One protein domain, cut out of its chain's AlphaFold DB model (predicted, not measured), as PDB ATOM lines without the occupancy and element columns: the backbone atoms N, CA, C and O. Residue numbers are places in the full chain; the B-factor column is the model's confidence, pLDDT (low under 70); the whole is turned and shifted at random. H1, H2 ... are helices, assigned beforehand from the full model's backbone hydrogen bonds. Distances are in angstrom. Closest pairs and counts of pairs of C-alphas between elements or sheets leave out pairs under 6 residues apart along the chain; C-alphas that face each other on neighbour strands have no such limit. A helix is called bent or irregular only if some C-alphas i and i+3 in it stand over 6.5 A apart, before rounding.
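Overview. This is residues 8 to 68 of the 68 residues of an uncharacterized protein of Ignavibacteria bacterium RIFOXYC2_FULL_35_21 (UniProt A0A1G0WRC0). What does the domain look like? It is a small head of three helices with a long tail: H3, the longest helix, touches H1 at about a right angle, H2 sits near H1, and residues 50 to 68, of which 50 and 51 belong to H3, stick out and make much of the length. Which helices follow which, and how much do they hold? The printed part has 61 residues with three named helices, H1, H2 and H3 along the chain, and no named strand; the class is all helix, yet under half of the residues, 29 of 61, are in named elements. How large is it? The whole is extended, with a radius of gyration of the C-alphas of 17.9 A and spans of 56 by 23 by 19 A.

Along the chain. Where is the longest helix? H3 is residues 38 to 51, 20.0 A from first to last C-alpha, and C-alpha 51 is at (-21.892, -48.801, 46.037). It is irregular, for C-alphas 39 and 42 are 8.4 A apart. Where are the other two? H1 is residues 11 to 18, 9.8 A long, beginning with C-alpha 11 at (-19.530, -42.559, 29.967); it is neither bent nor irregular, but only just: C-alphas 15 and 18 are 6.1 A apart. H2 is residues 27 to 33, 10.2 A long, beginning with C-alpha 27 at (-11.677, -35.019, 40.988).

Arrangement. What touches H3? H1 touches it, and their closest C-alphas, those of Val 15 and Gln 38, are 5.8 A apart. Their lines are about perpendicular, at 82 degrees. How does H2 stand? H2 and H1 are close but not clearly touching, with the C-alphas of Leu 18 and Lys 27 the closest, 5.9 A apart, and their lines about perpendicular at 89 degrees. H2 and H3 are apart, though a tight link of 4 residues joins them. What do the backbones show? In H1 and H2 every O i to N i+4 pair is within hydrogen-bond range, and in H3 7 of 10 are.

Size, cuts and confidence. What stands free? Residues 50 to 68 do, of which 50 and 51 belong to H3; the body without them has 42 residues, spans 27 by 19 by 16 A and has a radius of gyration of 9.5 A. How far does the whole reach? The two C-alphas farthest apart, those of Ser 23 and Asn 68, the chain's last residue, are 58.9 A apart. Is the backbone whole and sure? The printed part has no cut, and no link is long; the mean pLDDT of the printed part is 87.3, with residues 61 to 68 under 70.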
ATOM      1  N   GLU A   8     -28.975 -44.170  34.478       93.06
ATOM      2  CA  GLU A   8     -27.867 -43.978  33.538       93.06
ATOM      3  C   GLU A   8     -26.597 -43.462  34.244       93.06
ATOM      4  O   GLU A   8     -26.641 -42.492  35.002       93.06
ATOM      5  N   ILE A   9     -25.447 -44.080  33.956       93.56
ATOM      6  CA  ILE A   9     -24.123 -43.536  34.286       93.56
ATOM      7  C   ILE A   9     -23.439 -43.219  32.960       93.56
ATOM      8  O   ILE A   9     -22.891 -44.102  32.305       93.56
ATOM      9  N   SER A  10     -23.517 -41.956  32.544       96.00
ATOM     10  CA  SER A  10     -22.992 -41.522  31.250       96.00
ATOM     11  C   SER A  10     -21.467 -41.646  31.196       96.00
ATOM     12  O   SER A  10     -20.753 -40.979  31.951       96.00
ATOM     13  N   GLU A  11     -20.965 -42.424  30.238       96.69
ATOM     14  CA  GLU A  11     -19.530 -42.559  29.967       96.69
ATOM     15  C   GLU A  11     -18.862 -41.197  29.737       96.69
ATOM     16  O   GLU A  11     -17.807 -40.908  30.302       96.69
ATOM     17  N   VAL A  12     -19.521 -40.305  28.991       97.12
ATOM     18  CA  VAL A  12     -19.016 -38.954  28.711       97.12
ATOM     19  C   VAL A  12     -18.786 -38.177  30.007       97.12
ATOM     20  O   VAL A  12     -17.798 -37.454  30.130       97.12
ATOM     21  N   LYS A  13     -19.659 -38.322  31.009       96.44
ATOM     22  CA  LYS A  13     -19.466 -37.674  32.316       96.44
ATOM     23  C   LYS A  13     -18.336 -38.321  33.114       96.44
ATOM     24  O   LYS A  13     -17.621 -37.609  33.817       96.44
ATOM     25  N   ILE A  14     -18.132 -39.627  32.993       97.75
ATOM     26  CA  ILE A  14     -17.017 -40.305  33.657       97.75
ATOM     27  C   ILE A  14     -15.687 -39.855  33.041       97.75
ATOM     28  O   ILE A  14     -14.850 -39.289  33.741       97.75
ATOM     29  N   VAL A  15     -15.515 -40.005  31.730       97.31
ATOM     30  CA  VAL A  15     -14.234 -39.755  31.054       97.31
ATOM     31  C   VAL A  15     -13.948 -38.258  30.917       97.31
ATOM     32  O   VAL A  15     -12.883 -37.787  31.317       97.31
ATOM     33  N   ASN A  16     -14.909 -37.474  30.417       95.88
ATOM     34  CA  ASN A  16     -14.665 -36.077  30.035       95.88
ATOM     35  C   ASN A  16     -14.911 -35.069  31.160       95.88
ATOM     36  O   ASN A  16     -14.625 -33.881  30.983       95.88
ATOM     37  N   TYR A  17     -15.438 -35.508  32.305       95.00
ATOM     38  CA  TYR A  17     -15.687 -34.629  33.444       95.00
ATOM     39  C   TYR A  17     -15.055 -35.137  34.740       95.00
ATOM     40  O   TYR A  17     -14.351 -34.365  35.390       95.00
ATOM     41  N   LEU A  18     -15.296 -36.393  35.126       96.19
ATOM     42  CA  LEU A  18     -14.856 -36.920  36.420       96.19
ATOM     43  C   LEU A  18     -13.368 -37.313  36.419       96.19
ATOM     44  O   LEU A  18     -12.645 -36.967  37.349       96.19
ATOM     45  N   LEU A  19     -12.916 -37.976  35.351       97.50
ATOM     46  CA  LEU A  19     -11.539 -38.441  35.143       97.50
ATOM     47  C   LEU A  19     -10.707 -37.498  34.260       97.50
ATOM     48  O   LEU A  19      -9.557 -37.787  33.926       97.50
ATOM     49  N   LYS A  20     -11.270 -36.349  33.882       96.75
ATOM     50  CA  LYS A  20     -10.545 -35.293  33.180       96.75
ATOM     51  C   LYS A  20      -9.867 -34.381  34.195       96.75
ATOM     52  O   LYS A  20     -10.538 -33.876  35.087       96.75
ATOM     53  N   ASN A  21      -8.575 -34.131  34.005       95.56
ATOM     54  CA  ASN A  21      -7.819 -33.158  34.795       95.56
ATOM     55  C   ASN A  21      -8.385 -31.747  34.582       95.56
ATOM     56  O   ASN A  21      -8.715 -31.361  33.452       95.56
ATOM     57  N   ARG A  22      -8.529 -30.981  35.667       93.56
ATOM     58  CA  ARG A  22      -9.101 -29.627  35.640       93.56
ATOM     59  C   ARG A  22      -8.330 -28.697  36.566       93.56
ATOM     60  O   ARG A  22      -7.764 -29.109  37.566       93.56
ATOM     61  N   SER A  23      -8.374 -27.401  36.279       93.06
ATOM     62  CA  SER A  23      -7.719 -26.380  37.108       93.06
ATOM     63  C   SER A  23      -8.442 -26.089  38.429       93.06
ATOM     64  O   SER A  23      -7.835 -25.557  39.354       93.06
ATOM     65  N   LYS A  24      -9.734 -26.426  38.539       93.31
ATOM     66  CA  LYS A  24     -10.561 -26.187  39.731       93.31
ATOM     67  C   LYS A  24     -11.427 -27.403  40.042       93.31
ATOM     68  O   LYS A  24     -12.030 -27.974  39.133       93.31
ATOM     69  N   ASN A  25     -11.545 -27.736  41.330       90.12
ATOM     70  CA  ASN A  25     -12.356 -28.849  41.844       90.12
ATOM     71  C   ASN A  25     -12.059 -30.186  41.142       90.12
ATOM     72  O   ASN A  25     -12.986 -30.955  40.851       90.12
ATOM     73  N   ASP A  26     -10.777 -30.417  40.849       94.19
ATOM     74  CA  ASP A  26     -10.296 -31.574  40.107       94.19
ATOM     75  C   ASP A  26     -10.496 -32.863  40.900       94.19
ATOM     76  O   ASP A  26      -9.852 -33.099  41.923       94.19
ATOM     77  N   LYS A  27     -11.405 -33.702  40.408       95.19
ATOM     78  CA  LYS A  27     -11.677 -35.019  40.988       95.19
ATOM     79  C   LYS A  27     -10.748 -36.076  40.412       95.19
ATOM     80  O   LYS A  27     -10.526 -37.082  41.080       95.19
ATOM     81  N   SER A  28     -10.163 -35.849  39.234       96.88
ATOM     82  CA  SER A  28      -9.361 -36.864  38.560       96.88
ATOM     83  C   SER A  28      -8.067 -37.134  39.315       96.88
ATOM     84  O   SER A  28      -7.651 -38.280  39.399       96.88
ATOM     85  N   ARG A  29      -7.445 -36.109  39.917       95.75
ATOM     86  CA  ARG A  29      -6.251 -36.296  40.761       95.75
ATOM     87  C   ARG A  29      -6.532 -37.198  41.956       95.75
ATOM     88  O   ARG A  29      -5.770 -38.123  42.198       95.75
ATOM     89  N   PHE A  30      -7.623 -36.938  42.670       95.31
ATOM     90  CA  PHE A  30      -8.012 -37.746  43.822       95.31
ATOM     91  C   PHE A  30      -8.369 -39.182  43.411       95.31
ATOM     92  O   PHE A  30      -7.879 -40.132  44.007       95.31
ATOM     93  N   LEU A  31      -9.154 -39.347  42.345       96.94
ATOM     94  CA  LEU A  31      -9.537 -40.663  41.828       96.94
ATOM     95  C   LEU A  31      -8.344 -41.464  41.291       96.94
ATOM     96  O   LEU A  31      -8.306 -42.681  41.461       96.94
ATOM     97  N   ASN A  32      -7.335 -40.793  40.735       97.00
ATOM     98  CA  ASN A  32      -6.099 -41.439  40.302       97.00
ATOM     99  C   ASN A  32      -5.303 -42.022  41.480       97.00
ATOM    100  O   ASN A  32      -4.695 -43.076  41.328       97.00
ATOM    101  N   LEU A  33      -5.354 -41.404  42.669       96.94
ATOM    102  CA  LEU A  33      -4.752 -41.982  43.882       96.94
ATOM    103  C   LEU A  33      -5.433 -43.295  44.298       96.94
ATOM    104  O   LEU A  33      -4.779 -44.170  44.852       96.94
ATOM    105  N   ALA A  34      -6.724 -43.449  43.993       95.31
ATOM    106  CA  ALA A  34      -7.473 -44.690  44.192       95.31
ATOM    107  C   ALA A  34      -7.318 -45.686  43.021       95.31
ATOM    108  O   ALA A  34      -7.943 -46.743  43.017       95.31
ATOM    109  N   GLY A  35      -6.484 -45.365  42.025       97.12
ATOM    110  CA  GLY A  35      -6.216 -46.219  40.871       97.12
ATOM    111  C   GLY A  35      -7.200 -46.065  39.710       97.12
ATOM    112  O   GLY A  35      -7.133 -46.868  38.783       97.12
ATOM    113  N   TYR A  36      -8.081 -45.058  39.715       98.00
ATOM    114  CA  TYR A  36      -8.999 -44.787  38.602       98.00
ATOM    115  C   TYR A  36      -8.462 -43.706  37.661       98.00
ATOM    116  O   TYR A  36      -8.118 -42.599  38.075       98.00
ATOM    117  N   ASN A  37      -8.458 -43.993  36.366       96.81
ATOM    118  CA  ASN A  37      -8.037 -43.091  35.304       96.81
ATOM    119  C   ASN A  37      -8.809 -43.391  34.006       96.81
ATOM    120  O   ASN A  37      -9.649 -44.286  33.941       96.81
ATOM    121  N   GLN A  38      -8.539 -42.623  32.951       96.31
ATOM    122  CA  GLN A  38      -9.281 -42.755  31.694       96.31
ATOM    123  C   GLN A  38      -9.096 -44.113  31.001       96.31
ATOM    124  O   GLN A  38      -9.994 -44.513  30.274       96.31
ATOM    125  N   SER A  39      -7.995 -44.844  31.219       96.50
ATOM    126  CA  SER A  39      -7.797 -46.161  30.595       96.50
ATOM    127  C   SER A  39      -8.514 -47.299  31.325       96.50
ATOM    128  O   SER A  39      -8.572 -48.401  30.795       96.50
ATOM    129  N   ASN A  40      -9.039 -47.064  32.532       97.12
ATOM    130  CA  ASN A  40      -9.788 -48.059  33.306       97.12
ATOM    131  C   ASN A  40     -11.132 -47.522  33.826       97.12
ATOM    132  O   ASN A  40     -11.631 -47.958  34.865       97.12
ATOM    133  N   TYR A  41     -11.729 -46.577  33.098       97.06
ATOM    134  CA  TYR A  41     -12.945 -45.884  33.517       97.06
ATOM    135  C   TYR A  41     -14.133 -46.825  33.768       97.06
ATOM    136  O   TYR A  41     -14.983 -46.518  34.603       97.06
ATOM    137  N   GLN A  42     -14.188 -47.974  33.088       97.81
ATOM    138  CA  GLN A  42     -15.232 -48.980  33.284       97.81
ATOM    139  C   GLN A  42     -15.215 -49.531  34.711       97.81
ATOM    140  O   GLN A  42     -16.276 -49.660  35.314       97.81
ATOM    141  N   LYS A  43     -14.027 -49.733  35.298       97.06
ATOM    142  CA  LYS A  43     -13.887 -50.184  36.689       97.06
ATOM    143  C   LYS A  43     -14.518 -49.192  37.666       97.06
ATOM    144  O   LYS A  43     -15.193 -49.588  38.604       97.06
ATOM    145  N   LEU A  44     -14.355 -47.889  37.418       96.81
ATOM    146  CA  LEU A  44     -15.009 -46.863  38.231       96.81
ATOM    147  C   LEU A  44     -16.539 -46.920  38.098       96.81
ATOM    148  O   LEU A  44     -17.242 -46.723  39.082       96.81
ATOM    149  N   ILE A  45     -17.069 -47.183  36.900       95.94
ATOM    150  CA  ILE A  45     -18.519 -47.336  36.691       95.94
ATOM    151  C   ILE A  45     -19.046 -48.551  37.459       95.94
ATOM    152  O   ILE A  45     -20.065 -48.441  38.142       95.94
ATOM    153  N   GLU A  46     -18.356 -49.685  37.361       94.94
ATOM    154  CA  GLU A  46     -18.690 -50.914  38.085       94.94
ATOM    155  C   GLU A  46     -18.673 -50.685  39.599       94.94
ATOM    156  O   GLU A  46     -19.652 -50.986  40.281       94.94
ATOM    157  N   ASP A  47     -17.626 -50.050  40.122       95.19
ATOM    158  CA  ASP A  47     -17.509 -49.767  41.553       95.19
ATOM    159  C   ASP A  47     -18.562 -48.753  42.036       95.19
ATOM    160  O   ASP A  47     -19.109 -48.891  43.129       95.19
ATOM    161  N   ILE A  48     -18.928 -47.755  41.220       92.44
ATOM    162  CA  ILE A  48     -20.054 -46.862  41.539       92.44
ATOM    163  C   ILE A  48     -21.356 -47.666  41.622       92.44
ATOM    164  O   ILE A  48     -22.156 -47.436  42.528       92.44
ATOM    165  N   ARG A  49     -21.588 -48.622  40.714       91.12
ATOM    166  CA  ARG A  49     -22.796 -49.461  40.731       91.12
ATOM    167  C   ARG A  49     -22.892 -50.317  41.981       91.12
ATOM    168  O   ARG A  49     -23.976 -50.396  42.551       91.12
ATOM    169  N   THR A  50     -21.792 -50.931  42.407       89.81
ATOM    170  CA  THR A  50     -21.782 -51.786  43.602       89.81
ATOM    171  C   THR A  50     -22.007 -50.990  44.889       89.81
ATOM    172  O   THR A  50     -22.526 -51.537  45.857       89.81
ATOM    173  N   GLN A  51     -21.683 -49.692  44.892       85.50
ATOM    174  CA  GLN A  51     -21.892 -48.801  46.037       85.50
ATOM    175  C   GLN A  51     -23.279 -48.141  46.083       85.50
ATOM    176  O   GLN A  51     -23.663 -47.597  47.122       85.50
ATOM    177  N   ILE A  52     -24.053 -48.168  44.993       83.94
ATOM    178  CA  ILE A  52     -25.419 -47.633  44.998       83.94
ATOM    179  C   ILE A  52     -26.323 -48.592  45.784       83.94
ATOM    180  O   ILE A  52     -26.781 -49.617  45.280       83.94
ATOM    181  N   LEU A  53     -26.612 -48.228  47.034       75.25
ATOM    182  CA  LEU A  53     -27.598 -48.916  47.862       75.25
ATOM    183  C   LEU A  53     -29.011 -48.635  47.335       75.25
ATOM    184  O   LEU A  53     -29.471 -47.494  47.306       75.25
ATOM    185  N   ILE A  54     -29.718 -49.698  46.953       75.12
ATOM    186  CA  ILE A  54     -31.125 -49.642  46.510       75.12
ATOM    187  C   ILE A  54     -32.089 -49.752  47.714       75.12
ATOM    188  O   ILE A  54     -33.299 -49.552  47.595       75.12
ATOM    189  N   LEU A  55     -31.549 -50.051  48.898       74.19
ATOM    190  CA  LEU A  55     -32.311 -50.287  50.121       74.19
ATOM    191  C   LEU A  55     -32.968 -49.010  50.652       74.19
ATOM    192  O   LEU A  55     -32.497 -47.892  50.426       74.19
ATOM    193  N   ASP A  56     -34.078 -49.181  51.373       78.88
ATOM    194  CA  ASP A  56     -34.623 -48.101  52.191       78.88
ATOM    195  C   ASP A  56     -33.637 -47.736  53.292       78.88
ATOM    196  O   ASP A  56     -33.078 -48.603  53.967       78.88
ATOM    197  N   ALA A  57     -33.453 -46.434  53.489       80.12
ATOM    198  CA  ALA A  57     -32.840 -45.955  54.709       80.12
ATOM    199  C   ALA A  57     -33.794 -46.296  55.858       80.12
ATOM    200  O   ALA A  57     -34.874 -45.718  55.968       80.12
ATOM    201  N   VAL A  58     -33.406 -47.255  56.690       81.50
ATOM    202  CA  VAL A  58     -34.120 -47.568  57.926       81.50
ATOM    203  C   VAL A  58     -33.543 -46.727  59.056       81.50
ATOM    204  O   VAL A  58     -32.328 -46.534  59.145       81.50
ATOM    205  N   PHE A  59     -34.407 -46.206  59.927       79.31
ATOM    206  CA  PHE A  59     -33.954 -45.607  61.176       79.31
ATOM    207  C   PHE A  59     -33.426 -46.751  62.042       79.31
ATOM    208  O   PHE A  59     -34.196 -47.616  62.458       79.31
ATOM    209  N   GLY A  60     -32.108 -46.820  62.222       71.75
ATOM    210  CA  GLY A  60     -31.481 -47.898  62.973       71.75
ATOM    211  C   GLY A  60     -31.951 -47.880  64.423       71.75
ATOM    212  O   GLY A  60     -31.445 -47.100  65.223       71.75
ATOM    213  N   VAL A  61     -32.895 -48.749  64.779       58.97
ATOM    214  CA  VAL A  61     -33.022 -49.192  66.164       58.97
ATOM    215  C   VAL A  61     -31.914 -50.217  66.338       58.97
ATOM    216  O   VAL A  61     -31.985 -51.310  65.778       58.97
ATOM    217  N   ILE A  62     -30.861 -49.847  67.065       62.66
ATOM    218  CA  ILE A  62     -29.953 -50.841  67.630       62.66
ATOM    219  C   ILE A  62     -30.824 -51.661  68.582       62.66
ATOM    220  O   ILE A  62     -31.076 -51.250  69.712       62.66
ATOM    221  N   LEU A  63     -31.358 -52.786  68.106       54.56
ATOM    222  CA  LEU A  63     -31.804 -53.834  69.006       54.56
ATOM    223  C   LEU A  63     -30.530 -54.307  69.690       54.56
ATOM    224  O   LEU A  63     -29.708 -54.995  69.084       54.56
ATOM    225  N   ASN A  64     -30.335 -53.836  70.922       53.44
ATOM    226  CA  ASN A  64     -29.402 -54.437  71.852       53.44
ATOM    227  C   ASN A  64     -29.664 -55.940  71.809       53.44
ATOM    228  O   ASN A  64     -30.718 -56.396  72.249       53.44
ATOM    229  N   LEU A  65     -28.720 -56.693  71.252       52.66
ATOM    230  CA  LEU A  65     -28.630 -58.121  71.500       52.66
ATOM    231  C   LEU A  65     -28.171 -58.265  72.951       52.66
ATOM    232  O   LEU A  65     -26.984 -58.377  73.243       52.66
ATOM    233  N   VAL A  66     -29.135 -58.169  73.858       59.47
ATOM    234  CA  VAL A  66     -29.070 -58.783  75.175       59.47
ATOM    235  C   VAL A  66     -30.209 -59.798  75.202       59.47
ATOM    236  O   VAL A  66     -31.318 -59.477  74.779       59.47
ATOM    237  N   GLU A  67     -29.877 -60.989  75.709       46.72
ATOM    238  CA  GLU A  67     -30.693 -62.205  75.893       46.72
ATOM    239  C   GLU A  67     -30.709 -63.141  74.661       46.72
ATOM    240  O   GLU A  67     -31.318 -62.834  73.641       46.72
ATOM    241  N   ASN A  68     -30.040 -64.305  74.645       43.97
ATOM    242  CA  ASN A  68     -29.559 -65.204  75.709       43.97
ATOM    243  C   ASN A  68     -28.201 -65.830  75.368       43.97
ATOM    244  O   ASN A  68     -27.989 -66.137  74.172       43.97
TER     245      ASN A  68